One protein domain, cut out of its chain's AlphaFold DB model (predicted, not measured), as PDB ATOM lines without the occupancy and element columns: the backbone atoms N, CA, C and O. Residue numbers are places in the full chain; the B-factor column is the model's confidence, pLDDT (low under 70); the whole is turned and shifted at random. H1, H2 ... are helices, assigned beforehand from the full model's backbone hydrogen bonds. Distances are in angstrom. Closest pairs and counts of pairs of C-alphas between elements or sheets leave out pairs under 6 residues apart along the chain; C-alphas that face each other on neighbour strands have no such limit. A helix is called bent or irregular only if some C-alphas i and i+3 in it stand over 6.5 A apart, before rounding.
ATOM      1  N   ASP A  37     -24.690 -61.680  48.536       45.56
ATOM      2  CA  ASP A  37     -24.963 -62.891  49.338       45.56
ATOM      3  C   ASP A  37     -24.390 -62.896  50.775       45.56
ATOM      4  O   ASP A  37     -24.507 -63.884  51.495       45.56
ATOM      5  N   SER A  38     -23.753 -61.816  51.242       51.16
ATOM      6  CA  SER A  38     -23.116 -61.785  52.568       51.16
ATOM      7  C   SER A  38     -23.430 -60.506  53.343       51.16
ATOM      8  O   SER A  38     -22.722 -59.503  53.292       51.16
ATOM      9  N   ILE A  39     -24.484 -60.590  54.156       49.44
ATOM     10  CA  ILE A  39     -24.916 -59.569  55.127       49.44
ATOM     11  C   ILE A  39     -23.754 -59.104  56.036       49.44
ATOM     12  O   ILE A  39     -23.708 -57.944  56.445       49.44
ATOM     13  N   SER A  40     -22.772 -59.969  56.311       49.94
ATOM     14  CA  SER A  40     -21.603 -59.680  57.155       49.94
ATOM     15  C   SER A  40     -20.674 -58.595  56.593       49.94
ATOM     16  O   SER A  40     -20.168 -57.768  57.354       49.94
ATOM     17  N   LEU A  41     -20.486 -58.531  55.272       53.28
ATOM     18  CA  LEU A  41     -19.640 -57.519  54.629       53.28
ATOM     19  C   LEU A  41     -20.270 -56.125  54.674       53.28
ATOM     20  O   LEU A  41     -19.562 -55.132  54.842       53.28
ATOM     21  N   THR A  42     -21.599 -56.049  54.608       51.19
ATOM     22  CA  THR A  42     -22.344 -54.792  54.729       51.19
ATOM     23  C   THR A  42     -22.197 -54.201  56.132       51.19
ATOM     24  O   THR A  42     -21.970 -53.001  56.270       51.19
ATOM     25  N   PHE A  43     -22.218 -55.036  57.178       51.22
ATOM     26  CA  PHE A  43     -21.974 -54.592  58.556       51.22
ATOM     27  C   PHE A  43     -20.538 -54.102  58.775       51.22
ATOM     28  O   PHE A  43     -20.351 -53.046  59.380       51.22
ATOM     29  N   VAL A  44     -19.530 -54.803  58.242       56.38
ATOM     30  CA  VAL A  44     -18.125 -54.360  58.325       56.38
ATOM     31  C   VAL A  44     -17.925 -53.044  57.572       56.38
ATOM     32  O   VAL A  44     -17.299 -52.131  58.105       56.38
ATOM     33  N   ALA A  45     -18.507 -52.894  56.380       53.03
ATOM     34  CA  ALA A  45     -18.427 -51.654  55.612       53.03
ATOM     35  C   ALA A  45     -19.090 -50.477  56.347       53.03
ATOM     36  O   ALA A  45     -18.500 -49.399  56.430       53.03
ATOM     37  N   VAL A  46     -20.273 -50.677  56.938       54.03
ATOM     38  CA  VAL A  46     -20.951 -49.653  57.749       54.03
ATOM     39  C   VAL A  46     -20.115 -49.291  58.979       54.03
ATOM     40  O   VAL A  46     -19.918 -48.107  59.248       54.03
ATOM     41  N   PHE A  47     -19.553 -50.279  59.680       56.25
ATOM     42  CA  PHE A  47     -18.735 -50.052  60.873       56.25
ATOM     43  C   PHE A  47     -17.428 -49.314  60.552       56.25
ATOM     44  O   PHE A  47     -17.088 -48.346  61.228       56.25
ATOM     45  N   VAL A  48     -16.736 -49.697  59.474       57.44
ATOM     46  CA  VAL A  48     -15.535 -49.003  58.976       57.44
ATOM     47  C   VAL A  48     -15.875 -47.586  58.521       57.44
ATOM     48  O   VAL A  48     -15.124 -46.660  58.811       57.44
ATOM     49  N   THR A  49     -17.026 -47.374  57.881       53.44
ATOM     50  CA  THR A  49     -17.470 -46.031  57.472       53.44
ATOM     51  C   THR A  49     -17.748 -45.147  58.689       53.44
ATOM     52  O   THR A  49     -17.313 -43.998  58.718       53.44
ATOM     53  N   ILE A  50     -18.399 -45.681  59.728       53.84
ATOM     54  CA  ILE A  50     -18.616 -44.976  61.001       53.84
ATOM     55  C   ILE A  50     -17.272 -44.663  61.674       53.84
ATOM     56  O   ILE A  50     -17.048 -43.525  62.084       53.84
ATOM     57  N   LEU A  51     -16.351 -45.630  61.722       58.47
ATOM     58  CA  LEU A  51     -15.018 -45.463  62.304       58.47
ATOM     59  C   LEU A  51     -14.203 -44.394  61.556       58.47
ATOM     60  O   LEU A  51     -13.609 -43.524  62.189       58.47
ATOM     61  N   ILE A  52     -14.234 -44.397  60.219       55.62
ATOM     62  CA  ILE A  52     -13.605 -43.374  59.374       55.62
ATOM     63  C   ILE A  52     -14.244 -42.009  59.645       55.62
ATOM     64  O   ILE A  52     -13.530 -41.049  59.905       55.62
ATOM     65  N   VAL A  53     -15.573 -41.891  59.674       51.38
ATOM     66  CA  VAL A  53     -16.248 -40.614  59.975       51.38
ATOM     67  C   VAL A  53     -15.890 -40.096  61.378       51.38
ATOM     68  O   VAL A  53     -15.704 -38.891  61.562       51.38
ATOM     69  N   MET A  54     -15.734 -40.990  62.360       54.22
ATOM     70  CA  MET A  54     -15.334 -40.642  63.728       54.22
ATOM     71  C   MET A  54     -13.864 -40.206  63.823       54.22
ATOM     72  O   MET A  54     -13.585 -39.169  64.426       54.22
ATOM     73  N   ILE A  55     -12.940 -40.940  63.192       63.56
ATOM     74  CA  ILE A  55     -11.500 -40.627  63.171       63.56
ATOM     75  C   ILE A  55     -11.232 -39.346  62.371       63.56
ATOM     76  O   ILE A  55     -10.415 -38.513  62.765       63.56
ATOM     77  N   PHE A  56     -11.961 -39.137  61.274       57.78
ATOM     78  CA  PHE A  56     -11.777 -37.999  60.380       57.78
ATOM     79  C   PHE A  56     -12.610 -36.771  60.768       57.78
ATOM     80  O   PHE A  56     -12.552 -35.766  60.069       57.78
ATOM     81  N   LYS A  57     -13.307 -36.748  61.911       52.19
ATOM     82  CA  LYS A  57     -14.043 -35.561  62.399       52.19
ATOM     83  C   LYS A  57     -13.227 -34.241  62.409       52.19
ATOM     84  O   LYS A  57     -13.778 -33.215  62.000       52.19
ATOM     85  N   PRO A  58     -11.927 -34.210  62.785       60.38
ATOM     86  CA  PRO A  58     -11.093 -33.013  62.626       60.38
ATOM     87  C   PRO A  58     -10.705 -32.735  61.162       60.38
ATOM     88  O   PRO A  58     -10.572 -31.576  60.764       60.38
ATOM     89  N   VAL A  59     -10.598 -33.777  60.335       57.91
ATOM     90  CA  VAL A  59     -10.409 -33.656  58.885       57.91
ATOM     91  C   VAL A  59     -11.667 -33.113  58.212       57.91
ATOM     92  O   VAL A  59     -11.517 -32.338  57.287       57.91
ATOM     93  N   ILE A  60     -12.882 -33.374  58.711       56.06
ATOM     94  CA  ILE A  60     -14.142 -32.807  58.188       56.06
ATOM     95  C   ILE A  60     -14.149 -31.268  58.292       56.06
ATOM     96  O   ILE A  60     -14.606 -30.586  57.374       56.06
ATOM     97  N   LYS A  61     -13.567 -30.688  59.357       59.72
ATOM     98  CA  LYS A  61     -13.383 -29.224  59.451       59.72
ATOM     99  C   LYS A  61     -12.422 -28.690  58.382       59.72
ATOM    100  O   LYS A  61     -12.712 -27.664  57.775       59.72
ATOM    101  N   ARG A  62     -11.315 -29.392  58.108       66.75
ATOM    102  CA  ARG A  62     -10.406 -29.060  56.989       66.75
ATOM    103  C   ARG A  62     -11.029 -29.372  55.623       66.75
ATOM    104  O   ARG A  62     -10.764 -28.669  54.653       66.75
ATOM    105  N   ALA A  63     -11.915 -30.361  55.565       69.56
ATOM    106  CA  ALA A  63     -12.638 -30.763  54.375       69.56
ATOM    107  C   ALA A  63     -13.603 -29.670  53.939       69.56
ATOM    108  O   ALA A  63     -13.804 -29.532  52.748       69.56
ATOM    109  N   LYS A  64     -14.130 -28.840  54.850       74.38
ATOM    110  CA  LYS A  64     -14.898 -27.651  54.460       74.38
ATOM    111  C   LYS A  64     -14.064 -26.701  53.594       74.38
ATOM    112  O   LYS A  64     -14.496 -26.363  52.504       74.38
ATOM    113  N   HIS A  65     -12.845 -26.355  54.015       78.50
ATOM    114  CA  HIS A  65     -11.951 -25.523  53.200       78.50
ATOM    115  C   HIS A  65     -11.572 -26.193  51.874       78.50
ATOM    116  O   HIS A  65     -11.514 -25.529  50.845       78.50
ATOM    117  N   PHE A  66     -11.349 -27.507  51.883       75.62
ATOM    118  CA  PHE A  66     -11.075 -28.274  50.667       75.62
ATOM    119  C   PHE A  66     -12.288 -28.348  49.722       75.62
ATOM    120  O   PHE A  66     -12.136 -28.207  48.514       75.62
ATOM    121  N   LEU A  67     -13.497 -28.514  50.262       78.00
ATOM    122  CA  LEU A  67     -14.765 -28.491  49.535       78.00
ATOM    123  C   LEU A  67     -15.011 -27.112  48.938       78.00
ATOM    124  O   LEU A  67     -15.344 -27.018  47.763       78.00
ATOM    125  N   ASP A  68     -14.792 -26.051  49.715       82.81
ATOM    126  CA  ASP A  68     -14.905 -24.671  49.252       82.81
ATOM    127  C   ASP A  68     -13.884 -24.406  48.131       82.81
ATOM    128  O   ASP A  68     -14.251 -23.867  47.086       82.81
ATOM    129  N   PHE A  69     -12.645 -24.896  48.275       86.50
ATOM    130  CA  PHE A  69     -11.608 -24.834  47.243       86.50
ATOM    131  C   PHE A  69     -12.003 -25.579  45.960       86.50
ATOM    132  O   PHE A  69     -11.941 -24.994  44.878       86.50
ATOM    133  N   ILE A  70     -12.444 -26.839  46.048       81.69
ATOM    134  CA  ILE A  70     -12.908 -27.606  44.879       81.69
ATOM    135  C   ILE A  70     -14.099 -26.900  44.233       81.69
ATOM    136  O   ILE A  70     -14.116 -26.708  43.019       81.69
ATOM    137  N   SER A  71     -15.066 -26.461  45.039       83.19
ATOM    138  CA  SER A  71     -16.279 -25.800  44.567       83.19
ATOM    139  C   SER A  71     -15.974 -24.480  43.837       83.19
ATOM    140  O   SER A  71     -16.601 -24.169  42.823       83.19
ATOM    141  N   GLY A  72     -14.976 -23.721  44.306       85.56
ATOM    142  CA  GLY A  72     -14.507 -22.487  43.676       85.56
ATOM    143  C   GLY A  72     -13.738 -22.721  42.372       85.56
ATOM    144  O   GLY A  72     -13.731 -21.854  41.495       85.56
ATOM    145  N   ASN A  73     -13.148 -23.909  42.217       88.88
ATOM    146  CA  ASN A  73     -12.321 -24.292  41.073       88.88
ATOM    147  C   ASN A  73     -12.993 -25.298  40.121       88.88
ATOM    148  O   ASN A  73     -12.331 -25.771  39.195       88.88
ATOM    149  N   LEU A  74     -14.293 -25.590  40.277       87.69
ATOM    150  CA  LEU A  74     -15.016 -26.546  39.424       87.69
ATOM    151  C   LEU A  74     -14.799 -26.342  37.919       87.69
ATOM    152  O   LEU A  74     -14.598 -27.345  37.244       87.69
ATOM    153  N   PRO A  75     -14.764 -25.113  37.364       87.00
ATOM    154  CA  PRO A  75     -14.537 -24.957  35.931       87.00
ATOM    155  C   PRO A  75     -13.139 -25.395  35.482       87.00
ATOM    156  O   PRO A  75     -12.984 -25.967  34.408       87.00
ATOM    157  N   ILE A  76     -12.114 -25.158  36.305       87.88
ATOM    158  CA  ILE A  76     -10.741 -25.597  36.014       87.88
ATOM    159  C   ILE A  76     -10.687 -27.125  36.064       87.88
ATOM    160  O   ILE A  76     -10.193 -27.757  35.135       87.88
ATOM    161  N   ILE A  77     -11.268 -27.714  37.114       87.88
ATOM    162  CA  ILE A  77     -11.356 -29.168  37.285       87.88
ATOM    163  C   ILE A  77     -12.118 -29.805  36.112       87.88
ATOM    164  O   ILE A  77     -11.667 -30.803  35.560       87.88
ATOM    165  N   ALA A  78     -13.229 -29.205  35.684       89.06
ATOM    166  CA  ALA A  78     -14.016 -29.668  34.549       89.06
ATOM    167  C   ALA A  78     -13.203 -29.683  33.252       89.06
ATOM    168  O   ALA A  78     -13.244 -30.671  32.527       89.06
ATOM    169  N   ASN A  79     -12.421 -28.635  32.982       87.06
ATOM    170  CA  ASN A  79     -11.561 -28.584  31.800       87.06
ATOM    171  C   ASN A  79     -10.475 -29.669  31.819       87.06
ATOM    172  O   ASN A  79     -10.218 -30.289  30.789       87.06
ATOM    173  N   ILE A  80      -9.878 -29.943  32.984       89.88
ATOM    174  CA  ILE A  80      -8.913 -31.042  33.145       89.88
ATOM    175  C   ILE A  80      -9.598 -32.391  32.892       89.88
ATOM    176  O   ILE A  80      -9.077 -33.216  32.147       89.88
ATOM    177  N   ILE A  81     -10.785 -32.613  33.462       90.50
ATOM    178  CA  ILE A  81     -11.554 -33.848  33.249       90.50
ATOM    179  C   ILE A  81     -11.940 -34.005  31.774       90.50
ATOM    180  O   ILE A  81     -11.820 -35.100  31.234       90.50
ATOM    181  N   LEU A  82     -12.362 -32.929  31.105       89.06
ATOM    182  CA  LEU A  82     -12.706 -32.941  29.682       89.06
ATOM    183  C   LEU A  82     -11.515 -33.335  28.818       89.06
ATOM    184  O   LEU A  82     -11.655 -34.158  27.916       89.06
ATOM    185  N   TRP A  83     -10.352 -32.760  29.118       89.00
ATOM    186  CA  TRP A  83      -9.103 -33.082  28.450       89.00
ATOM    187  C   TRP A  83      -8.760 -34.567  28.584       89.00
ATOM    188  O   TRP A  83      -8.560 -35.245  27.576       89.00
ATOM    189  N   LEU A  84      -8.794 -35.097  29.810       88.81
ATOM    190  CA  LEU A  84      -8.514 -36.507  30.081       88.81
ATOM    191  C   LEU A  84      -9.538 -37.447  29.425       88.81
ATOM    192  O   LEU A  84      -9.151 -38.460  28.848       88.81
ATOM    193  N   LEU A  85     -10.832 -37.108  29.465       87.94
ATOM    194  CA  LEU A  85     -11.893 -37.888  28.818       87.94
ATOM    195  C   LEU A  85     -11.730 -37.922  27.297       87.94
ATOM    196  O   LEU A  85     -11.883 -38.982  26.693       87.94
ATOM    197  N   LEU A  86     -11.407 -36.781  26.681       85.19
ATOM    198  CA  LEU A  86     -11.201 -36.690  25.239       85.19
ATOM    199  C   LEU A  86      -9.955 -37.475  24.813       85.19
ATOM    200  O   LEU A  86     -10.012 -38.216  23.835       85.19
ATOM    201  N   ALA A  87      -8.862 -37.375  25.573       86.19
ATOM    202  CA  ALA A  87      -7.653 -38.154  25.331       86.19
ATOM    203  C   ALA A  87      -7.900 -39.665  25.458       86.19
ATOM    204  O   ALA A  87      -7.499 -40.421  24.576       86.19
ATOM    205  N   ALA A  88      -8.605 -40.105  26.508       85.38
ATOM    206  CA  ALA A  88      -8.969 -41.509  26.701       85.38
ATOM    207  C   ALA A  88      -9.883 -42.026  25.578       85.38
ATOM    208  O   ALA A  88      -9.684 -43.128  25.076       85.38
ATOM    209  N   PHE A  89     -10.854 -41.217  25.142       84.00
ATOM    210  CA  PHE A  89     -11.748 -41.575  24.043       84.00
ATOM    211  C   PHE A  89     -11.006 -41.707  22.706       84.00
ATOM    212  O   PHE A  89     -11.147 -42.723  22.031       84.00
ATOM    213  N   LEU A  90     -10.179 -40.721  22.337       84.44
ATOM    214  CA  LEU A  90      -9.384 -40.760  21.100       84.44
ATOM    215  C   LEU A  90      -8.370 -41.912  21.109       84.44
ATOM    216  O   LEU A  90      -8.199 -42.605  20.105       84.44
ATOM    217  N   SER A  91      -7.745 -42.153  22.262       83.69
ATOM    218  CA  SER A  91      -6.883 -43.310  22.486       83.69
ATOM    219  C   SER A  91      -7.616 -44.625  22.237       83.69
ATOM    220  O   SER A  91      -7.101 -45.496  21.538       83.69
ATOM    221  N   TRP A  92      -8.824 -44.771  22.781       84.12
ATOM    222  CA  TRP A  92      -9.609 -45.983  22.598       84.12
ATOM    223  C   TRP A  92      -9.998 -46.191  21.131       84.12
ATOM    224  O   TRP A  92      -9.746 -47.264  20.595       84.12
ATOM    225  N   VAL A  93     -10.521 -45.159  20.455       81.94
ATOM    226  CA  VAL A  93     -10.918 -45.240  19.034       81.94
ATOM    227  C   VAL A  93      -9.753 -45.662  18.134       81.94
ATOM    228  O   VAL A  93      -9.969 -46.320  17.122       81.94
ATOM    229  N   THR A  94      -8.521 -45.304  18.490       83.38
ATOM    230  CA  THR A  94      -7.339 -45.589  17.664       83.38
ATOM    231  C   THR A  94      -6.646 -46.902  18.006       83.38
ATOM    232  O   THR A  94      -5.990 -47.469  17.140       83.38
ATOM    233  N   ASN A  95      -6.815 -47.413  19.229       81.12
ATOM    234  CA  ASN A  95      -6.116 -48.610  19.702       81.12
ATOM    235  C   ASN A  95      -7.036 -49.808  19.982       81.12
ATOM    236  O   ASN A  95      -6.542 -50.820  20.479       81.12
ATOM    237  N   TRP A  96      -8.342 -49.734  19.700       79.75
ATOM    238  CA  TRP A  96      -9.303 -50.775  20.098       79.75
ATOM    239  C   TRP A  96      -8.945 -52.183  19.588       79.75
ATOM    240  O   TRP A  96      -9.156 -53.150  20.314       79.75
ATOM    241  N   GLU A  97      -8.336 -52.302  18.403       77.62
ATOM    242  CA  GLU A  97      -7.919 -53.588  17.813       77.62
ATOM    243  C   GLU A  97      -6.745 -54.245  18.550       77.62
ATOM    244  O   GLU A  97      -6.611 -55.465  18.560       77.62
ATOM    245  N   SER A  98      -5.893 -53.447  19.200       74.25
ATOM    246  CA  SER A  98      -4.748 -53.957  19.970       74.25
ATOM    247  C   SER A  98      -5.151 -54.532  21.332       74.25
ATOM    248  O   SER A  98      -4.323 -55.113  22.037       74.25
ATOM    249  N   ILE A  99      -6.417 -54.352  21.720       68.25
ATOM    250  CA  ILE A  99      -6.913 -54.712  23.037       68.25
ATOM    251  C   ILE A  99      -7.580 -56.080  22.980       68.25
ATOM    252  O   ILE A  99      -8.749 -56.234  22.638       68.25
ATOM    253  N   ASP A 100      -6.824 -57.084  23.389       66.31
ATOM    254  CA  ASP A 100      -7.310 -58.447  23.533       66.31
ATOM    255  C   ASP A 100      -8.184 -58.544  24.802       66.31
ATOM    256  O   ASP A 100      -7.684 -58.653  25.923       66.31
ATOM    257  N   ALA A 101      -9.508 -58.432  24.643       60.47
ATOM    258  CA  ALA A 101     -10.487 -58.396  25.740       60.47
ATOM    259  C   ALA A 101     -10.364 -59.542  26.781       60.47
ATOM    260  O   ALA A 101     -10.495 -59.252  27.977       60.47
ATOM    261  N   PRO A 102     -10.046 -60.800  26.401       61.72
ATOM    262  CA  PRO A 102      -9.767 -61.881  27.350       61.72
ATOM    263  C   PRO A 102      -8.621 -61.567  28.324       61.72
ATOM    264  O   PRO A 102      -8.632 -62.006  29.469       61.72
ATOM    265  N   ASN A 103      -7.640 -60.755  27.909       59.50
ATOM    266  CA  ASN A 103      -6.500 -60.388  28.756       59.50
ATOM    267  C   ASN A 103      -6.876 -59.418  29.885       59.50
ATOM    268  O   ASN A 103      -6.102 -59.255  30.827       59.50
ATOM    269  N   ILE A 104      -8.041 -58.773  29.789       61.78
ATOM    270  CA  ILE A 104      -8.537 -57.778  30.750       61.78
ATOM    271  C   ILE A 104      -9.582 -58.401  31.688       61.78
ATOM    272  O   ILE A 104      -9.665 -58.020  32.859       61.78
ATOM    273  N   SER A 105     -10.350 -59.387  31.210       62.78
ATOM    274  CA  SER A 105     -11.426 -60.014  31.986       62.78
ATOM    275  C   SER A 105     -10.937 -60.796  33.203       62.78
ATOM    276  O   SER A 105     -11.614 -60.787  34.226       62.78
ATOM    277  N   ASP A 106      -9.762 -61.429  33.128       60.19
ATOM    278  CA  ASP A 106      -9.311 -62.379  34.158       60.19
ATOM    279  C   ASP A 106      -8.953 -61.720  35.502       60.19
ATOM    280  O   ASP A 106      -9.071 -62.343  36.557       60.19
ATOM    281  N   ILE A 107      -8.537 -60.452  35.475       61.78
ATOM    282  CA  ILE A 107      -8.211 -59.643  36.663       61.78
ATOM    283  C   ILE A 107      -9.282 -58.587  36.963       61.78
ATOM    284  O   ILE A 107      -9.160 -57.861  37.949       61.78
ATOM    285  N   TYR A 108     -10.326 -58.497  36.123       73.25
ATOM    286  CA  TYR A 108     -11.405 -57.504  36.223       73.25
ATOM    287  C   TYR A 108     -10.897 -56.055  36.383       73.25
ATOM    288  O   TYR A 108     -11.524 -55.206  37.030       73.25
ATOM    289  N   TYR A 109      -9.734 -55.810  35.787       81.81
ATOM    290  CA  TYR A 109      -9.023 -54.547  35.742       81.81
ATOM    291  C   TYR A 109      -9.641 -53.640  34.675       81.81
ATOM    292  O   TYR A 109     -10.049 -54.134  33.625       81.81
ATOM    293  N   VAL A 110      -9.702 -52.325  34.893       84.38
ATOM    294  CA  VAL A 110     -10.219 -51.389  33.881       84.38
ATOM    295  C   VAL A 110      -9.089 -50.465  33.429       84.38
ATOM    296  O   VAL A 110      -8.759 -49.519  34.144       84.38
ATOM    297  N   PRO A 111      -8.492 -50.662  32.239       85.75
ATOM    298  CA  PRO A 111      -7.434 -49.769  31.779       85.75
ATOM    299  C   PRO A 111      -7.923 -48.319  31.678       85.75
ATOM    300  O   PRO A 111      -9.078 -48.080  31.321       85.75
ATOM    301  N   LEU A 112      -7.058 -47.338  31.967       86.06
ATOM    302  CA  LEU A 112      -7.430 -45.908  31.961       86.06
ATOM    303  C   LEU A 112      -8.178 -45.478  30.692       86.06
ATOM    304  O   LEU A 112      -9.160 -44.739  30.763       86.06
ATOM    305  N   ILE A 113      -7.759 -45.998  29.540       83.94
ATOM    306  CA  ILE A 113      -8.346 -45.684  28.234       83.94
ATOM    307  C   ILE A 113      -9.817 -46.115  28.110       83.94
ATOM    308  O   ILE A 113     -10.575 -45.496  27.370       83.94
ATOM    309  N   PHE A 114     -10.262 -47.117  28.880       84.38
ATOM    310  CA  PHE A 114     -11.650 -47.588  28.867       84.38
ATOM    311  C   PHE A 114     -12.600 -46.662  29.617       84.38
ATOM    312  O   PHE A 114     -13.804 -46.712  29.371       84.38
ATOM    313  N   TYR A 115     -12.102 -45.786  30.494       85.50
ATOM    314  CA  TYR A 115     -12.971 -44.874  31.238       85.50
ATOM    315  C   TYR A 115     -13.692 -43.873  30.329       85.50
ATOM    316  O   TYR A 115     -14.833 -43.524  30.618       85.50
ATOM    317  N   GLY A 116     -13.086 -43.462  29.210       85.25
ATOM    318  CA  GLY A 116     -13.753 -42.628  28.206       85.25
ATOM    319  C   GLY A 116     -15.008 -43.312  27.638       85.25
ATOM    320  O   GLY A 116     -16.111 -42.810  27.854       85.25
ATOM    321  N   PRO A 117     -14.876 -44.478  26.980       79.75
ATOM    322  CA  PRO A 117     -16.007 -45.266  26.484       79.75
ATOM    323  C   PRO A 117     -17.010 -45.695  27.567       79.75
ATOM    324  O   PRO A 117     -18.213 -45.570  27.355       79.75
ATOM    325  N   LEU A 118     -16.542 -46.140  28.743       81.75
ATOM    326  CA  LEU A 118     -17.406 -46.562  29.860       81.75
ATOM    327  C   LEU A 118     -18.290 -45.422  30.384       81.75
ATOM    328  O   LEU A 118     -19.429 -45.637  30.817       81.75
ATOM    329  N   LEU A 119     -17.758 -44.199  30.380       86.25
ATOM    330  CA  LEU A 119     -18.513 -43.011  30.753       86.25
ATOM    331  C   LEU A 119     -19.315 -42.450  29.587       86.25
ATOM    332  O   LEU A 119     -20.368 -41.871  29.832       86.25
ATOM    333  N   GLY A 120     -18.876 -42.627  28.345       84.94
ATOM    334  CA  GLY A 120     -19.595 -42.203  27.150       84.94
ATOM    335  C   GLY A 120     -20.127 -40.770  27.255       84.94
ATOM    336  O   GLY A 120     -19.486 -39.865  27.796       84.94
ATOM    337  N   ILE A 121     -21.355 -40.558  26.777       83.44
ATOM    338  CA  ILE A 121     -21.947 -39.218  26.707       83.44
ATOM    339  C   ILE A 121     -22.260 -38.599  28.074       83.44
ATOM    340  O   ILE A 121     -22.149 -37.385  28.230       83.44
ATOM    341  N   LYS A 122     -22.590 -39.409  29.093       87.06
ATOM    342  CA  LYS A 122     -22.803 -38.909  30.467       87.06
ATOM    343  C   LYS A 122     -21.511 -38.327  31.049       87.06
ATOM    344  O   LYS A 122     -21.579 -37.319  31.743       87.06
ATOM    345  N   GLY A 123     -20.345 -38.883  30.702       90.19
ATOM    346  CA  GLY A 123     -19.041 -38.316  31.052       90.19
ATOM    347  C   GLY A 123     -18.874 -36.900  30.499       90.19
ATOM    348  O   GLY A 123     -18.657 -35.961  31.264       90.19
ATOM    349  N   PHE A 124     -19.085 -36.712  29.194       88.94
ATOM    350  CA  PHE A 124     -18.999 -35.389  28.560       88.94
ATOM    351  C   PHE A 124     -20.047 -34.399  29.087       88.94
ATOM    352  O   PHE A 124     -19.720 -33.253  29.393       88.94
ATOM    353  N   LEU A 125     -21.298 -34.831  29.263       88.44
ATOM    354  CA  LEU A 125     -22.346 -33.984  29.840       88.44
ATOM    355  C   LEU A 125     -22.031 -33.597  31.289       88.44
ATOM    356  O   LEU A 125     -22.364 -32.489  31.707       88.44
ATOM    357  N   SER A 126     -21.371 -34.473  32.054       94.00
ATOM    358  CA  SER A 126     -20.973 -34.173  33.431       94.00
ATOM    359  C   SER A 126     -19.959 -33.033  33.503       94.00
ATOM    360  O   SER A 126     -20.063 -32.183  34.381       94.00
ATOM    361  N   VAL A 127     -19.055 -32.923  32.527       92.81
ATOM    362  CA  VAL A 127     -18.152 -31.768  32.410       92.81
ATOM    363  C   VAL A 127     -18.948 -30.476  32.257       92.81
ATOM    364  O   VAL A 127     -18.696 -29.504  32.965       92.81
ATOM    365  N   ILE A 128     -19.942 -30.463  31.368       89.50
ATOM    366  CA  ILE A 128     -20.786 -29.281  31.156       89.50
ATOM    367  C   ILE A 128     -21.553 -28.950  32.442       89.50
ATOM    368  O   ILE A 128     -21.638 -27.787  32.830       89.50
ATOM    369  N   GLY A 129     -22.040 -29.972  33.152       91.25
ATOM    370  CA  GLY A 129     -22.682 -29.814  34.456       91.25
ATOM    371  C   GLY A 129     -21.766 -29.199  35.514       91.25
ATOM    372  O   GLY A 129     -22.213 -28.342  36.272       91.25
ATOM    373  N   LEU A 130     -20.481 -29.569  35.534       93.00
ATOM    374  CA  LEU A 130     -19.477 -28.970  36.421       93.00
ATOM    375  C   LEU A 130     -19.239 -27.487  36.107       93.00
ATOM    376  O   LEU A 130     -19.106 -26.680  37.027       93.00
ATOM    377  N   ILE A 131     -19.204 -27.123  34.823       89.38
ATOM    378  CA  ILE A 131     -18.962 -25.744  34.367       89.38
ATOM    379  C   ILE A 131     -20.169 -24.839  34.657       89.38
ATOM    380  O   ILE A 131     -20.005 -23.691  35.073       89.38
ATOM    381  N   GLU A 132     -21.382 -25.361  34.476       88.06
ATOM    382  CA  GLU A 132     -22.632 -24.605  34.604       88.06
ATOM    383  C   GLU A 132     -23.195 -24.567  36.039       88.06
ATOM    384  O   GLU A 132     -24.183 -23.878  36.298       88.06
ATOM    385  N   ALA A 133     -22.549 -25.234  37.004       90.50
ATOM    386  CA  ALA A 133     -22.916 -25.227  38.424       90.50
ATOM    387  C   ALA A 133     -22.588 -23.885  39.126       90.50
ATOM    388  O   ALA A 133     -21.724 -23.793  40.010       90.50
ATOM    389  N   LYS A 134     -23.278 -22.814  38.711       87.06
ATOM    390  CA  LYS A 134     -23.095 -21.442  39.215       87.06
ATOM    391  C   LYS A 134     -23.807 -21.195  40.544       87.06
ATOM    392  O   LYS A 134     -23.250 -20.520  41.405       87.06
ATOM    393  N   GLU A 135     -25.008 -21.745  40.724       88.75
ATOM    394  CA  GLU A 135     -25.779 -21.574  41.960       88.75
ATOM    395  C   GLU A 135     -25.138 -22.332  43.135       88.75
ATOM    396  O   GLU A 135     -24.788 -23.502  42.967       88.75
ATOM    397  N   PRO A 136     -25.033 -21.740  44.344       85.19
ATOM    398  CA  PRO A 136     -24.402 -22.393  45.495       85.19
ATOM    399  C   PRO A 136     -25.015 -23.756  45.856       85.19
ATOM    400  O   PRO A 136     -24.297 -24.715  46.131       85.19
ATOM    401  N   SER A 137     -26.344 -23.876  45.796       81.81
ATOM    402  CA  SER A 137     -27.079 -25.115  46.096       81.81
ATOM    403  C   SER A 137     -26.759 -26.245  45.104       81.81
ATOM    404  O   SER A 137     -26.494 -27.385  45.504       81.81
ATOM    405  N   VAL A 138     -26.727 -25.925  43.808       85.44
ATOM    406  CA  VAL A 138     -26.338 -26.847  42.731       85.44
ATOM    407  C   VAL A 138     -24.858 -27.198  42.851       85.44
ATOM    408  O   VAL A 138     -24.495 -28.368  42.758       85.44
ATOM    409  N   ARG A 139     -24.010 -26.207  43.138       86.81
ATOM    410  CA  ARG A 139     -22.563 -26.363  43.291       86.81
ATOM    411  C   ARG A 139     -22.206 -27.361  44.388       86.81
ATOM    412  O   ARG A 139     -21.371 -28.229  44.142       86.81
ATOM    413  N   HIS A 140     -22.845 -27.304  45.556       81.88
ATOM    414  CA  HIS A 140     -22.606 -28.288  46.619       81.88
ATOM    415  C   HIS A 140     -23.024 -29.706  46.204       81.88
ATOM    416  O   HIS A 140     -22.276 -30.653  46.439       81.88
ATOM    417  N   THR A 141     -24.167 -29.849  45.527       83.88
ATOM    418  CA  THR A 141     -24.654 -31.150  45.035       83.88
ATOM    419  C   THR A 141     -23.700 -31.744  43.997       83.88
ATOM    420  O   THR A 141     -23.281 -32.894  44.110       83.88
ATOM    421  N   VAL A 142     -23.300 -30.944  43.008       88.50
ATOM    422  CA  VAL A 142     -22.342 -31.337  41.969       88.50
ATOM    423  C   VAL A 142     -20.977 -31.671  42.575       88.50
ATOM    424  O   VAL A 142     -20.384 -32.679  42.204       88.50
ATOM    425  N   THR A 143     -20.508 -30.889  43.553       84.06
ATOM    426  CA  THR A 143     -19.248 -31.154  44.270       84.06
ATOM    427  C   THR A 143     -19.303 -32.483  45.025       84.06
ATOM    428  O   THR A 143     -18.348 -33.253  44.971       84.06
ATOM    429  N   PHE A 144     -20.423 -32.795  45.684       86.19
ATOM    430  CA  PHE A 144     -20.612 -34.078  46.362       86.19
ATOM    431  C   PHE A 144     -20.514 -35.260  45.387       86.19
ATOM    432  O   PHE A 144     -19.728 -36.178  45.616       86.19
ATOM    433  N   PHE A 145     -21.256 -35.227  44.275       87.25
ATOM    434  CA  PHE A 145     -21.199 -36.307  43.286       87.25
ATOM    435  C   PHE A 145     -19.842 -36.376  42.574       87.25
ATOM    436  O   PHE A 145     -19.380 -37.472  42.272       87.25
ATOM    437  N   LEU A 146     -19.162 -35.244  42.361       90.44
ATOM    438  CA  LEU A 146     -17.800 -35.228  41.826       90.44
ATOM    439  C   LEU A 146     -16.849 -35.974  42.764       90.44
ATOM    440  O   LEU A 146     -16.081 -36.820  42.313       90.44
ATOM    441  N   LEU A 147     -16.927 -35.694  44.066       84.94
ATOM    442  CA  LEU A 147     -16.122 -36.386  45.069       84.94
ATOM    443  C   LEU A 147     -16.466 -37.870  45.163       84.94
ATOM    444  O   LEU A 147     -15.549 -38.675  45.284       84.94
ATOM    445  N   LEU A 148     -17.745 -38.246  45.061       84.88
ATOM    446  CA  LEU A 148     -18.151 -39.652  44.989       84.88
ATOM    447  C   LEU A 148     -17.519 -40.345  43.774       84.88
ATOM    448  O   LEU A 148     -16.944 -41.422  43.911       84.88
ATOM    449  N   GLY A 149     -17.584 -39.711  42.600       87.69
ATOM    450  CA  GLY A 149     -16.982 -40.224  41.374       87.69
ATOM    451  C   GLY A 149     -15.466 -40.384  41.494       87.69
ATOM    452  O   GLY A 149     -14.949 -41.477  41.268       87.69
ATOM    453  N   LEU A 150     -14.760 -39.331  41.918       87.94
ATOM    454  CA  LEU A 150     -13.307 -39.355  42.125       87.94
ATOM    455  C   LEU A 150     -12.895 -40.399  43.167       87.94
ATOM    456  O   LEU A 150     -11.954 -41.152  42.932       87.94
ATOM    457  N   SER A 151     -13.617 -40.488  44.284       82.56
ATOM    458  CA  SER A 151     -13.343 -41.481  45.328       82.56
ATOM    459  C   SER A 151     -13.547 -42.897  44.804       82.56
ATOM    460  O   SER A 151     -12.707 -43.756  45.048       82.56
ATOM    461  N   SER A 152     -14.614 -43.138  44.034       86.75
ATOM    462  CA  SER A 152     -14.859 -44.444  43.423       86.75
ATOM    463  C   SER A 152     -13.777 -44.822  42.414       86.75
ATOM    464  O   SER A 152     -13.298 -45.952  42.412       86.75
ATOM    465  N   PHE A 153     -13.346 -43.872  41.582       90.00
ATOM    466  CA  PHE A 153     -12.247 -44.078  40.643       90.00
ATOM    467  C   PHE A 153     -10.941 -44.433  41.369       90.00
ATOM    468  O   PHE A 153     -10.331 -45.455  41.064       90.00
ATOM    469  N   LEU A 154     -10.543 -43.640  42.370       87.12
ATOM    470  CA  LEU A 154      -9.327 -43.883  43.153       87.12
ATOM    471  C   LEU A 154      -9.389 -45.206  43.920       87.12
ATOM    472  O   LEU A 154      -8.404 -45.938  43.964       87.12
ATOM    473  N   TYR A 155     -10.547 -45.535  44.493       85.62
ATOM    474  CA  TYR A 155     -10.748 -46.803  45.186       85.62
ATOM    475  C   TYR A 155     -10.677 -47.987  44.217       85.62
ATOM    476  O   TYR A 155     -10.002 -48.967  44.510       85.62
ATOM    477  N   GLY A 156     -11.295 -47.881  43.036       85.81
ATOM    478  CA  GLY A 156     -11.162 -48.873  41.969       85.81
ATOM    479  C   GLY A 156      -9.702 -49.101  41.572       85.81
ATOM    480  O   GLY A 156      -9.259 -50.247  41.525       85.81
ATOM    481  N   ARG A 157      -8.930 -48.020  41.405       88.44
ATOM    482  CA  ARG A 157      -7.489 -48.076  41.107       88.44
ATOM    483  C   ARG A 157      -6.681 -48.738  42.211       88.44
ATOM    484  O   ARG A 157      -5.815 -49.558  41.922       88.44
ATOM    485  N   LEU A 158      -6.976 -48.409  43.465       84.19
ATOM    486  CA  LEU A 158      -6.324 -49.014  44.621       84.19
ATOM    487  C   LEU A 158      -6.630 -50.514  44.707       84.19
ATOM    488  O   LEU A 158      -5.712 -51.305  44.896       84.19
ATOM    489  N   VAL A 159      -7.894 -50.905  44.520       83.06
ATOM    490  CA  VAL A 159      -8.318 -52.313  44.486       83.06
ATOM    491  C   VAL A 159      -7.579 -53.061  43.382       83.06
ATOM    492  O   VAL A 159      -7.003 -54.108  43.649       83.06
ATOM    493  N   SER A 160      -7.522 -52.504  42.174       82.81
ATOM    494  CA  SER A 160      -6.767 -53.078  41.059       82.81
ATOM    495  C   SER A 160      -5.272 -53.196  41.339       82.81
ATOM    496  O   SER A 160      -4.683 -54.237  41.065       82.81
ATOM    497  N   TYR A 161      -4.653 -52.167  41.923       83.75
ATOM    498  CA  TYR A 161      -3.239 -52.190  42.290       83.75
ATOM    499  C   TYR A 161      -2.942 -53.257  43.353       83.75
ATOM    500  O   TYR A 161      -1.971 -54.002  43.214       83.75
ATOM    501  N   ILE A 162      -3.794 -53.372  44.376       79.50
ATOM    502  CA  ILE A 162      -3.668 -54.403  45.412       79.50
ATOM    503  C   ILE A 162      -3.851 -55.799  44.802       79.50
ATOM    504  O   ILE A 162      -3.015 -56.675  45.034       79.50
ATOM    505  N   SER A 163      -4.882 -55.976  43.969       77.19
ATOM    506  CA  SER A 163      -5.169 -57.218  43.241       77.19
ATOM    507  C   SER A 163      -4.045 -57.648  42.310       77.19
ATOM    508  O   SER A 163      -3.761 -58.838  42.198       77.19
ATOM    509  N   ALA A 164      -3.385 -56.688  41.666       75.31
ATOM    510  CA  ALA A 164      -2.315 -56.961  40.725       75.31
ATOM    511  C   ALA A 164      -0.964 -57.284  41.385       75.31
ATOM    512  O   ALA A 164      -0.182 -58.054  40.828       75.31
ATOM    513  N   ASN A 165      -0.661 -56.677  42.537       75.50
ATOM    514  CA  ASN A 165       0.684 -56.733  43.122       75.50
ATOM    515  C   ASN A 165       0.773 -57.572  44.399       75.50
ATOM    516  O   ASN A 165       1.851 -58.072  44.707       75.50
ATOM    517  N   PHE A 166      -0.326 -57.734  45.141       74.69
ATOM    518  CA  PHE A 166      -0.287 -58.336  46.476       74.69
ATOM    519  C   PHE A 166      -1.204 -59.555  46.601       74.69
ATOM    520  O   PHE A 166      -0.718 -60.658  46.832       74.69
ATOM    521  N   ILE A 167      -2.520 -59.366  46.476       74.50
ATOM    522  CA  ILE A 167      -3.526 -60.409  46.725       74.50
ATOM    523  C   ILE A 167      -4.764 -60.176  45.871       74.50
ATOM    524  O   ILE A 167      -5.268 -59.060  45.852       74.50
ATOM    525  N   ILE A 168      -5.322 -61.215  45.242       67.31
ATOM    526  CA  ILE A 168      -6.621 -61.084  44.565       67.31
ATOM    527  C   ILE A 168      -7.691 -60.738  45.604       67.31
ATOM    528  O   ILE A 168      -8.026 -61.553  46.467       67.31
ATOM    529  N   LEU A 169      -8.250 -59.535  45.500       74.31
ATOM    530  CA  LEU A 169      -9.406 -59.140  46.292       74.31
ATOM    531  C   LEU A 169     -10.693 -59.711  45.666       74.31
ATOM    532  O   LEU A 169     -10.802 -59.787  44.444       74.31
ATOM    533  N   PRO A 170     -11.723 -60.035  46.470       66.62
ATOM    534  CA  PRO A 170     -13.048 -60.408  45.955       66.62
ATOM    535  C   PRO A 170     -13.805 -59.221  45.323       66.62
ATOM    536  O   PRO A 170     -14.940 -59.358  44.862       66.62
ATOM    537  N   PHE A 171     -13.199 -58.031  45.348       72.75
ATOM    538  CA  PHE A 171     -13.711 -56.814  44.746       72.75
ATOM    539  C   PHE A 171     -12.900 -56.466  43.511       72.75
ATOM    540  O   PHE A 171     -11.687 -56.646  43.476       72.75
ATOM    541  N   TRP A 172     -13.580 -55.883  42.533       79.19
ATOM    542  CA  TRP A 172     -12.993 -55.551  41.247       79.19
ATOM    543  C   TRP A 172     -13.315 -54.120  40.833       79.19
ATOM    544  O   TRP A 172     -14.399 -53.607  41.132       79.19
ATOM    545  N   GLU A 173     -12.381 -53.485  40.125       85.50
ATOM    546  CA  GLU A 173     -12.468 -52.082  39.696       85.50
ATOM    547  C   GLU A 173     -13.719 -51.806  38.857       85.50
ATOM    548  O   GLU A 173     -14.347 -50.757  39.014       85.50
ATOM    549  N   ILE A 174     -14.169 -52.780  38.059       80.06
ATOM    550  CA  ILE A 174     -15.394 -52.646  37.260       80.06
ATOM    551  C   ILE A 174     -16.649 -52.378  38.110       80.06
ATOM    552  O   ILE A 174     -17.544 -51.651  37.678       80.06
ATOM    553  N   ARG A 175     -16.711 -52.877  39.356       80.31
ATOM    554  CA  ARG A 175     -17.818 -52.559  40.280       80.31
ATOM    555  C   ARG A 175     -17.763 -51.108  40.749       80.31
ATOM    556  O   ARG A 175     -18.802 -50.512  41.003       80.31
ATOM    557  N   MET A 176     -16.575 -50.516  40.816       85.56
ATOM    558  CA  MET A 176     -16.398 -49.110  41.184       85.56
ATOM    559  C   MET A 176     -16.724 -48.168  40.018       85.56
ATOM    560  O   MET A 176     -17.199 -47.046  40.225       85.56
ATOM    561  N   ALA A 177     -16.582 -48.641  38.777       83.00
ATOM    562  CA  ALA A 177     -17.045 -47.909  37.600       83.00
ATOM    563  C   ALA A 177     -18.564 -47.637  37.634       83.00
ATOM    564  O   ALA A 177     -19.008 -46.617  37.106       83.00
ATOM    565  N   PHE A 178     -19.358 -48.473  38.321       81.81
ATOM    566  CA  PHE A 178     -20.791 -48.236  38.529       81.81
ATOM    567  C   PHE A 178     -21.063 -46.926  39.286       81.81
ATOM    568  O   PHE A 178     -21.808 -46.075  38.795       81.81
ATOM    569  N   PHE A 179     -20.420 -46.711  40.440       83.12
ATOM    570  CA  PHE A 179     -20.609 -45.485  41.226       83.12
ATOM    571  C   PHE A 179     -20.075 -44.243  40.503       83.12
ATOM    572  O   PHE A 179     -20.670 -43.169  40.595       83.12
ATOM    573  N   LEU A 180     -19.000 -44.390  39.725       89.38
ATOM    574  CA  LEU A 180     -18.514 -43.321  38.850       89.38
ATOM    575  C   LEU A 180     -19.535 -42.994  37.741       89.38
ATOM    576  O   LEU A 180     -19.803 -41.825  37.454       89.38
ATOM    577  N   GLY A 181     -20.159 -44.013  37.150       85.94
ATOM    578  CA  GLY A 181     -21.250 -43.855  36.188       85.94
ATOM    579  C   GLY A 181     -22.474 -43.157  36.789       85.94
ATOM    580  O   GLY A 181     -23.094 -42.319  36.138       85.94
ATOM    581  N   LEU A 182     -22.799 -43.460  38.042       83.75
ATOM    582  CA  LEU A 182     -23.896 -42.846  38.791       83.75
ATOM    583  C   LEU A 182     -23.617 -41.367  39.085       83.75
ATOM    584  O   LEU A 182     -24.442 -40.509  38.768       83.75
ATOM    585  N   ALA A 183     -22.421 -41.053  39.585       89.56
ATOM    586  CA  ALA A 183     -21.967 -39.683  39.804       89.56
ATOM    587  C   ALA A 183     -22.023 -38.840  38.521       89.56
ATOM    588  O   ALA A 183     -22.627 -37.764  38.496       89.56
ATOM    589  N   THR A 184     -21.450 -39.352  37.430       91.75
ATOM    590  CA  THR A 184     -21.433 -38.655  36.133       91.75
ATOM    591  C   THR A 184     -22.825 -38.498  35.530       91.75
ATOM    592  O   THR A 184     -23.096 -37.476  34.908       91.75
ATOM    593  N   SER A 185     -23.745 -39.436  35.762       88.25
ATOM    594  CA  SER A 185     -25.134 -39.315  35.294       88.25
ATOM    595  C   SER A 185     -25.882 -38.174  35.990       88.25
ATOM    596  O   SER A 185     -26.566 -37.396  35.325       88.25
ATOM    597  N   VAL A 186     -25.730 -38.031  37.312       87.62
ATOM    598  CA  VAL A 186     -26.384 -36.948  38.067       87.62
ATOM    599  C   VAL A 186     -25.831 -35.585  37.652       87.62
ATOM    600  O   VAL A 186     -26.598 -34.676  37.333       87.62
ATOM    601  N   ILE A 187     -24.504 -35.451  37.589       92.94
ATOM    602  CA  ILE A 187     -23.856 -34.209  37.150       92.94
ATOM    603  C   ILE A 187     -24.204 -33.912  35.682       92.94
ATOM    604  O   ILE A 187     -24.519 -32.775  35.329       92.94
ATOM    605  N   GLY A 188     -24.210 -34.937  34.830       90.81
ATOM    606  CA  GLY A 188     -24.567 -34.825  33.418       90.81
ATOM    607  C   GLY A 188     -25.998 -34.349  33.193       90.81
ATOM    608  O   GLY A 188     -26.242 -33.590  32.256       90.81
ATOM    609  N   GLY A 189     -26.926 -34.697  34.090       87.94
ATOM    610  CA  GLY A 189     -28.285 -34.154  34.095       87.94
ATOM    611  C   GLY A 189     -28.315 -32.627  34.219       87.94
ATOM    612  O   GLY A 189     -29.045 -31.969  33.476       87.94
ATOM    613  N   PHE A 190     -27.472 -32.046  35.083       87.50
ATOM    614  CA  PHE A 190     -27.336 -30.588  35.184       87.50
ATOM    615  C   PHE A 190     -26.754 -29.986  33.902       87.50
ATOM    616  O   PHE A 190     -27.293 -28.999  33.397       87.50
ATOM    617  N   GLY A 191     -25.718 -30.610  33.331       88.94
ATOM    618  CA  GLY A 191     -25.113 -30.159  32.074       88.94
ATOM    619  C   GLY A 191     -26.110 -30.142  30.918       88.94
ATOM    620  O   GLY A 191     -26.244 -29.134  30.223       88.94
ATOM    621  N   LEU A 192     -26.887 -31.217  30.777       85.69
ATOM    622  CA  LEU A 192     -27.962 -31.303  29.795       85.69
ATOM    623  C   LEU A 192     -29.034 -30.234  30.035       85.69
ATOM    624  O   LEU A 192     -29.466 -29.572  29.093       85.69
ATOM    625  N   SER A 193     -29.442 -30.023  31.289       84.06
ATOM    626  CA  SER A 193     -30.446 -29.007  31.617       84.06
ATOM    627  C   SER A 193     -29.983 -27.589  31.263       84.06
ATOM    628  O   SER A 193     -30.770 -26.821  30.712       84.06
ATOM    629  N   SER A 194     -28.704 -27.261  31.484       84.69
ATOM    630  CA  SER A 194     -28.152 -25.944  31.147       84.69
ATOM    631  C   SER A 194     -28.060 -25.735  29.632       84.69
ATOM    632  O   SER A 194     -28.488 -24.694  29.122       84.69
ATOM    633  N   LEU A 195     -27.618 -26.758  28.885       81.00
ATOM    634  CA  LEU A 195     -27.641 -26.736  27.417       81.00
ATOM    635  C   LEU A 195     -29.049 -26.451  26.876       81.00
ATOM    636  O   LEU A 195     -29.212 -25.714  25.900       81.00
ATOM    637  N   LEU A 196     -30.078 -26.995  27.527       80.62
ATOM    638  CA  LEU A 196     -31.471 -26.816  27.126       80.62
ATOM    639  C   LEU A 196     -32.073 -25.488  27.598       80.62
ATOM    640  O   LEU A 196     -32.861 -24.905  26.853       80.62
ATOM    641  N   ALA A 197     -31.658 -24.951  28.745       79.62
ATOM    642  CA  ALA A 197     -32.160 -23.686  29.284       79.62
ATOM    643  C   ALA A 197     -31.646 -22.447  28.518       79.62
ATOM    644  O   ALA A 197     -32.396 -21.499  28.297       79.62
ATOM    645  N   ASN A 198     -30.403 -22.466  28.020       67.81
ATOM    646  CA  ASN A 198     -29.719 -21.288  27.454       67.81
ATOM    647  C   ASN A 198     -30.164 -20.839  26.037       67.81
ATOM    648  O   ASN A 198     -29.404 -20.188  25.326       67.81
ATOM    649  N   SER A 199     -31.386 -21.146  25.577       59.59
ATOM    650  CA  SER A 199     -31.910 -20.494  24.358       59.59
ATOM    651  C   SER A 199     -33.328 -19.989  24.553       59.59
ATOM    652  O   SER A 199     -34.302 -20.655  24.217       59.59
TER     653      SER A 199
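Overview. This is residues 37 to 199 of the 954 residues of the protein "LamG domain-containing protein" of Candidatus Bathyarchaeota archaeon (UniProt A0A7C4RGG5). Three helices, H5, H6 and H7, form an up-and-down bundle, each running against the one before it, and H3 packs along H5. An arm sets out from the bundle at H6, which H2 touches with residues 67 to 71 alone: residues 37 to 66, with H1 and residues 57 to 66 of H2, stick out, as do residues 97 to 104, of which 97 to 98 belong to H3 and 102 to 104 belong to H4. The printed part has 163 residues with seven named helices, H1 to H7 in chain order, and no named strand: all helix. It is compact, with a radius of gyration of the C-alphas of 17.6 A, and spans 49 by 47 by 26 A.

Along the chain. H1, residues 39 to 55, begins at C-alpha 39 (-24.916, -59.569, 55.127) and is 24.6 A long. H2, residues 57 to 72, has a kink of 29 degrees near residue 65. H3, residues 74 to 98, measures 35.1 A; H4 is residues 102 to 105. H5, residues 112 to 132, has a kink of 86 degrees near residue 119. H3 and H5 are irregular: C-alphas 94 and 97 are 8.0 A apart, C-alphas 118 and 121 9.2 A. H6, residues 136 to 165, is 42.6 A; H7, residues 173 to 197, is 36.1 A and ends at C-alpha 197 (-32.160, -23.686, 29.284).

Arrangement. H6 and H7, a helical hairpin, touch at a shallow tilt of 24 degrees, closest at the C-alphas of Gly 156 and Glu 173, 4.1 A. H5 touches H7, closest at C-alphas Gly 129 and Gly 191, 3.4 A. H3 touches H5, opposite ways at 26 degrees, closest at C-alphas Ala 88 and Ile 113, 4.5 A. H2 touches H6 with residues 67 to 71 alone, closest at C-alphas Ser 71 and Thr 143, 6.1 A. H1 and H2 meet only through their link; H4 touches no helix. Every O i to N i+4 pair is within hydrogen-bond range in H1 and H6, against 9 of 12 in H2, 19 of 21 in H3, 13 of 17 in H5 and 18 of 21 in H7; H4 is too short for one.

Size, cuts and confidence. The C-alphas of Phe 166 and Ser 199, the two farthest apart, are 54.0 A apart. The printed part has no cut, and no link is long. The pLDDT is under 70 at residues 37 to 63, 99 to 107, 168, 170 and 198 to 199.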